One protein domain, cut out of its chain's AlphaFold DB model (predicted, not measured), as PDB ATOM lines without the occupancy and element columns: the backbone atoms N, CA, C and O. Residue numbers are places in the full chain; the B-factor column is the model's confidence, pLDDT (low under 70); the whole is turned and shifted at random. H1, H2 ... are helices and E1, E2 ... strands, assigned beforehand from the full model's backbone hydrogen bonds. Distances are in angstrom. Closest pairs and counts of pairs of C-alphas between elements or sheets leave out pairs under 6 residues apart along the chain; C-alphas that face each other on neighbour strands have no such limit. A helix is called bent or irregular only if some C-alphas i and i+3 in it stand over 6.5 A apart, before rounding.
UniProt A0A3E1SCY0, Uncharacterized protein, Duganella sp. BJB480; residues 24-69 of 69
ATOM      1  N   PRO A  24     -94.618 -29.246  -5.047       81.81
ATOM      2  CA  PRO A  24     -95.267 -30.505  -4.735       81.81
ATOM      3  C   PRO A  24     -94.351 -31.658  -5.129       81.81
ATOM      4  O   PRO A  24     -93.841 -31.719  -6.246       81.81
ATOM      5  N   LEU A  25     -94.178 -32.593  -4.204       83.56
ATOM      6  CA  LEU A  25     -93.548 -33.865  -4.503       83.56
ATOM      7  C   LEU A  25     -94.610 -34.782  -5.113       83.56
ATOM      8  O   LEU A  25     -95.575 -35.152  -4.442       83.56
ATOM      9  N   MET A  26     -94.452 -35.121  -6.387       86.19
ATOM     10  CA  MET A  26     -95.356 -36.018  -7.097       86.19
ATOM     11  C   MET A  26     -94.754 -37.419  -7.155       86.19
ATOM     12  O   MET A  26     -93.612 -37.585  -7.567       86.19
ATOM     13  N   TYR A  27     -95.524 -38.436  -6.777       88.00
ATOM     14  CA  TYR A  27     -95.112 -39.829  -6.935       88.00
ATOM     15  C   TYR A  27     -95.767 -40.434  -8.173       88.00
ATOM     16  O   TYR A  27     -96.983 -40.337  -8.340       88.00
ATOM     17  N   VAL A  28     -94.971 -41.074  -9.025       90.12
ATOM     18  CA  VAL A  28     -95.453 -41.793 -10.207       90.12
ATOM     19  C   VAL A  28     -95.317 -43.283  -9.961       90.12
ATOM     20  O   VAL A  28     -94.237 -43.764  -9.632       90.12
ATOM     21  N   ILE A  29     -96.423 -44.006 -10.120       91.94
ATOM     22  CA  ILE A  29     -96.519 -45.445  -9.885       91.94
ATOM     23  C   ILE A  29     -97.070 -46.094 -11.165       91.94
ATOM     24  O   ILE A  29     -98.128 -45.672 -11.642       91.94
ATOM     25  N   PRO A  30     -96.393 -47.097 -11.753       91.06
ATOM     26  CA  PRO A  30     -96.890 -47.784 -12.934       91.06
ATOM     27  C   PRO A  30     -98.089 -48.663 -12.560       91.06
ATOM     28  O   PRO A  30     -98.041 -49.418 -11.591       91.06
ATOM     29  N   GLY A  31     -99.165 -48.587 -13.345       89.44
ATOM     30  CA  GLY A  31    -100.423 -49.270 -13.025       89.44
ATOM     31  C   GLY A  31    -100.317 -50.798 -13.039       89.44
ATOM     32  O   GLY A  31    -100.617 -51.445 -12.041       89.44
ATOM     33  N   GLU A  32     -99.870 -51.385 -14.153       92.81
ATOM     34  CA  GLU A  32     -99.873 -52.847 -14.342       92.81
ATOM     35  C   GLU A  32     -99.050 -53.615 -13.283       92.81
ATOM     36  O   GLU A  32     -99.599 -54.540 -12.683       92.81
ATOM     37  N   PRO A  33     -97.798 -53.232 -12.952       91.81
ATOM     38  CA  PRO A  33     -96.992 -53.969 -11.973       91.81
ATOM     39  C   PRO A  33     -97.503 -53.855 -10.531       91.81
ATOM     40  O   PRO A  33     -97.115 -54.649  -9.677       91.81
ATOM     41  N   VAL A  34     -98.336 -52.850 -10.247       92.56
ATOM     42  CA  VAL A  34     -98.786 -52.505  -8.891       92.56
ATOM     43  C   VAL A  34    -100.257 -52.858  -8.667       92.56
ATOM     44  O   VAL A  34    -100.689 -52.944  -7.523       92.56
ATOM     45  N   ALA A  35    -101.021 -53.157  -9.724       92.75
ATOM     46  CA  ALA A  35    -102.451 -53.450  -9.636       92.75
ATOM     47  C   ALA A  35    -102.780 -54.562  -8.624       92.75
ATOM     48  O   ALA A  35    -103.724 -54.436  -7.851       92.75
ATOM     49  N   ALA A  36    -101.963 -55.618  -8.581       93.25
ATOM     50  CA  ALA A  36    -102.129 -56.732  -7.646       93.25
ATOM     51  C   ALA A  36    -101.780 -56.390  -6.182       93.25
ATOM     52  O   ALA A  36    -102.070 -57.181  -5.288       93.25
ATOM     53  N   LEU A  37    -101.141 -55.243  -5.930       93.94
ATOM     54  CA  LEU A  37    -100.771 -54.760  -4.594       93.94
ATOM     55  C   LEU A  37    -101.805 -53.782  -4.012       93.94
ATOM     56  O   LEU A  37    -101.707 -53.426  -2.836       93.94
ATOM     57  N   LEU A  38    -102.759 -53.322  -4.828       93.56
ATOM     58  CA  LEU A  38    -103.804 -52.393  -4.411       93.56
ATOM     59  C   LEU A  38    -104.845 -53.112  -3.556       93.56
ATOM     60  O   LEU A  38    -105.426 -54.113  -3.970       93.56
ATOM     61  N   ASN A  39    -105.147 -52.535  -2.399       94.75
ATOM     62  CA  ASN A  39    -106.281 -52.934  -1.575       94.75
ATOM     63  C   ASN A  39    -107.257 -51.770  -1.452       94.75
ATOM     64  O   ASN A  39    -106.846 -50.614  -1.413       94.75
ATOM     65  N   PHE A  40    -108.552 -52.054  -1.370       94.31
ATOM     66  CA  PHE A  40    -109.539 -51.010  -1.114       94.31
ATOM     67  C   PHE A  40    -109.423 -50.494   0.316       94.31
ATOM     68  O   PHE A  40    -109.344 -51.277   1.263       94.31
ATOM     69  N   VAL A  41    -109.504 -49.175   0.477       95.12
ATOM     70  CA  VAL A  41    -109.675 -48.567   1.798       95.12
ATOM     71  C   VAL A  41    -111.143 -48.738   2.225       95.12
ATOM     72  O   VAL A  41    -112.045 -48.354   1.459       95.12
ATOM     73  N   PRO A  42    -111.421 -49.309   3.417       93.38
ATOM     74  CA  PRO A  42    -112.773 -49.379   3.969       93.38
ATOM     75  C   PRO A  42    -113.404 -47.988   4.046       93.38
ATOM     76  O   PRO A  42    -112.722 -47.034   4.403       93.38
ATOM     77  N   LEU A  43    -114.703 -47.864   3.748       92.31
ATOM     78  CA  LEU A  43    -115.400 -46.567   3.677       92.31
ATOM     79  C   LEU A  43    -115.183 -45.704   4.933       92.31
ATOM     80  O   LEU A  43    -114.961 -44.505   4.829       92.31
ATOM     81  N   GLU A  44    -115.204 -46.337   6.105       94.12
ATOM     82  CA  GLU A  44    -115.030 -45.710   7.423       94.12
ATOM     83  C   GLU A  44    -113.644 -45.075   7.626       94.12
ATOM     84  O   GLU A  44    -113.474 -44.243   8.512       94.12
ATOM     85  N   GLN A  45    -112.658 -45.477   6.821       92.44
ATOM     86  CA  GLN A  45    -111.265 -45.033   6.899       92.44
ATOM     87  C   GLN A  45    -110.873 -44.108   5.740       92.44
ATOM     88  O   GLN A  45    -109.743 -43.623   5.712       92.44
ATOM     89  N   ARG A  46    -111.779 -43.868   4.783       93.88
ATOM     90  CA  ARG A  46    -111.509 -42.995   3.639       93.88
ATOM     91  C   ARG A  46    -111.443 -41.538   4.067       93.88
ATOM     92  O   ARG A  46    -112.231 -41.091   4.902       93.88
ATOM     93  N   ALA A  47    -110.545 -40.780   3.448       91.50
ATOM     94  CA  ALA A  47    -110.468 -39.338   3.650       91.50
ATOM     95  C   ALA A  47    -111.693 -38.617   3.055       91.50
ATOM     96  O   ALA A  47    -112.115 -37.578   3.564       91.50
ATOM     97  N   SER A  48    -112.284 -39.176   1.996       91.81
ATOM     98  CA  SER A  48    -113.519 -38.688   1.389       91.81
ATOM     99  C   SER A  48    -114.528 -39.817   1.149       91.81
ATOM    100  O   SER A  48    -114.212 -40.880   0.620       91.81
ATOM    101  N   LEU A  49    -115.795 -39.553   1.490       89.19
ATOM    102  CA  LEU A  49    -116.911 -40.493   1.303       89.19
ATOM    103  C   LEU A  49    -117.287 -40.711  -0.169       89.19
ATOM    104  O   LEU A  49    -117.942 -41.698  -0.495       89.19
ATOM    105  N   PHE A  50    -116.912 -39.781  -1.049       92.25
ATOM    106  CA  PHE A  50    -117.335 -39.766  -2.453       92.25
ATOM    107  C   PHE A  50    -116.233 -40.199  -3.424       92.25
ATOM    108  O   PHE A  50    -116.442 -40.164  -4.634       92.25
ATOM    109  N   SER A  51    -115.068 -40.601  -2.914       91.50
ATOM    110  CA  SER A  51    -113.936 -41.065  -3.715       91.50
ATOM    111  C   SER A  51    -113.633 -42.535  -3.450       91.50
ATOM    112  O   SER A  51    -113.760 -43.040  -2.330       91.50
ATOM    113  N   GLU A  52    -113.221 -43.240  -4.502       93.44
ATOM    114  CA  GLU A  52    -112.510 -44.500  -4.336       93.44
ATOM    115  C   GLU A  52    -111.110 -44.216  -3.806       93.44
ATOM    116  O   GLU A  52    -110.427 -43.305  -4.272       93.44
ATOM    117  N   GLU A  53    -110.692 -45.002  -2.823       94.44
ATOM    118  CA  GLU A  53    -109.372 -44.900  -2.221       94.44
ATOM    119  C   GLU A  53    -108.770 -46.298  -2.129       94.44
ATOM    120  O   GLU A  53    -109.458 -47.274  -1.801       94.44
ATOM    121  N   TYR A  54    -107.477 -46.372  -2.428       93.38
ATOM    122  CA  TYR A  54    -106.701 -47.601  -2.441       93.38
ATOM    123  C   TYR A  54    -105.479 -47.440  -1.537       93.38
ATOM    124  O   TYR A  54    -104.897 -46.359  -1.462       93.38
ATOM    125  N   ILE A  55    -105.080 -48.521  -0.875       93.44
ATOM    126  CA  ILE A  55    -103.883 -48.592  -0.041       93.44
ATOM    127  C   ILE A  55    -102.895 -49.603  -0.620       93.44
ATOM    128  O   ILE A  55    -103.275 -50.700  -1.038       93.44
ATOM    129  N   ILE A  56    -101.617 -49.220  -0.630       93.00
ATOM    130  CA  ILE A  56    -100.486 -50.091  -0.955       93.00
ATOM    131  C   ILE A  56     -99.560 -50.088   0.259       93.00
ATOM    132  O   ILE A  56     -98.926 -49.077   0.551       93.00
ATOM    133  N   GLU A  57     -99.476 -51.206   0.975       92.44
ATOM    134  CA  GLU A  57     -98.673 -51.286   2.206       92.44
ATOM    135  C   GLU A  57     -97.190 -51.574   1.929       92.44
ATOM    136  O   GLU A  57     -96.318 -51.105   2.653       92.44
ATOM    137  N   ASN A  58     -96.893 -52.326   0.864       90.75
ATOM    138  CA  ASN A  58     -95.551 -52.827   0.558       90.75
ATOM    139  C   ASN A  58     -95.159 -52.526  -0.896       90.75
ATOM    140  O   ASN A  58     -94.912 -53.446  -1.675       90.75
ATOM    141  N   LEU A  59     -95.132 -51.244  -1.279       92.50
ATOM    142  CA  LEU A  59     -94.728 -50.830  -2.627       92.50
ATOM    143  C   LEU A  59     -93.208 -51.006  -2.811       92.50
ATOM    144  O   LEU A  59     -92.433 -50.340  -2.115       92.50
ATOM    145  N   PRO A  60     -92.745 -51.859  -3.747       93.62
ATOM    146  CA  PRO A  60     -91.323 -51.992  -4.038       93.62
ATOM    147  C   PRO A  60     -90.710 -50.658  -4.470       93.62
ATOM    148  O   PRO A  60     -91.286 -49.921  -5.267       93.62
ATOM    149  N   ARG A  61     -89.503 -50.356  -3.976       91.06
ATOM    150  CA  ARG A  61     -88.836 -49.063  -4.218       91.06
ATOM    151  C   ARG A  61     -88.570 -48.770  -5.697       91.06
ATOM    152  O   ARG A  61     -88.492 -47.613  -6.076       91.06
ATOM    153  N   ASN A  62     -88.419 -49.804  -6.515       93.19
ATOM    154  CA  ASN A  62     -88.216 -49.697  -7.959       93.19
ATOM    155  C   ASN A  62     -89.523 -49.536  -8.757       93.19
ATOM    156  O   ASN A  62     -89.468 -49.479  -9.980       93.19
ATOM    157  N   LEU A  63     -90.681 -49.529  -8.091       93.25
ATOM    158  CA  LEU A  63     -92.002 -49.357  -8.701       93.25
ATOM    159  C   LEU A  63     -92.626 -48.002  -8.358       93.25
ATOM    160  O   LEU A  63     -93.839 -47.841  -8.456       93.25
ATOM    161  N   PHE A  64     -91.817 -47.026  -7.956       92.62
ATOM    162  CA  PHE A  64     -92.243 -45.638  -7.937       92.62
ATOM    163  C   PHE A  64     -91.071 -44.693  -8.140       92.62
ATOM    164  O   PHE A  64     -89.961 -44.956  -7.677       92.62
ATOM    165  N   ASP A  65     -91.365 -43.555  -8.751       90.56
ATOM    166  CA  ASP A  65     -90.449 -42.429  -8.858       90.56
ATOM    167  C   ASP A  65     -91.042 -41.216  -8.147       90.56
ATOM    168  O   ASP A  65     -92.261 -41.053  -8.076       90.56
ATOM    169  N   ALA A  66     -90.171 -40.367  -7.605       87.94
ATOM    170  CA  ALA A  66     -90.549 -39.084  -7.032       87.94
ATOM    171  C   ALA A  66     -90.087 -37.974  -7.979       87.94
ATOM    172  O   ALA A  66     -88.911 -37.907  -8.337       87.94
ATOM    173  N   ILE A  67     -91.019 -37.126  -8.389       84.88
ATOM    174  CA  ILE A  67     -90.798 -35.996  -9.279       84.88
ATOM    175  C   ILE A  67     -91.002 -34.727  -8.459       84.88
ATOM    176  O   ILE A  67     -92.071 -34.512  -7.883       84.88
ATOM    177  N   GLU A  68     -89.966 -33.899  -8.401       80.38
ATOM    178  CA  GLU A  68     -90.085 -32.515  -7.950       80.38
ATOM    179  C   GLU A  68     -90.575 -31.677  -9.136       80.38
ATOM    180  O   GLU A  68     -89.970 -31.724 -10.211       80.38
ATOM    181  N   LEU A  69     -91.700 -30.979  -8.954       67.62
ATOM    182  CA  LEU A  69     -92.283 -30.078  -9.953       67.62
ATOM    183  C   LEU A  69     -91.739 -28.651  -9.829       67.62
ATOM    184  O   LEU A  69     -91.521 -28.193  -8.681       67.62
TER     185      LEU A  69
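Overview. This is residues 24 to 69 of the 69 residues of an uncharacterized protein of Duganella sp. BJB480 (UniProt A0A3E1SCY0). With little regular structure, the domain is a small two-strand ladder, E1 beside E2, from which a short helix H1 and a long loop, residues 38 to 64, lead away; the loop runs out and folds back to E2. Residues 39 to 40 pair antiparallel with 54 to 55 across this loop. The 46 printed residues hold E1, H1, E2 in that order; the class is mixed, with 15 residues in named elements. It is loose, with a radius of gyration of the C-alphas of 12.3 A and spans of 30 by 26 by 15 A.

Along the chain. E1, residues 25 to 28, begins at C-alpha 25 (-93.548, -33.865, -4.503). E2, residues 65 to 68, ends at C-alpha 68 (-90.085, -32.515, -7.950); each strand measures 10.0 A. H1, residues 31 to 37, measures 10.1 A and is irregular: C-alphas 33 and 36 are 7.3 A apart.

Arrangement. E1 and E2 are antiparallel, at 148 degrees between directions. N 26 and O 67, 2.9 A apart, are within hydrogen-bond range. In H1, 1 of 3 O i to N i+4 pairs and 2 of 4 O i to N i+3 pairs are within range.

Size, cuts and confidence. The C-alphas farthest apart, of Glu 44 and Leu 69, are 32.6 A apart. The printed part has no cut. The link from E1 to H1 is tight, that from H1 to E2 long. Residue 69 is under pLDDT 70.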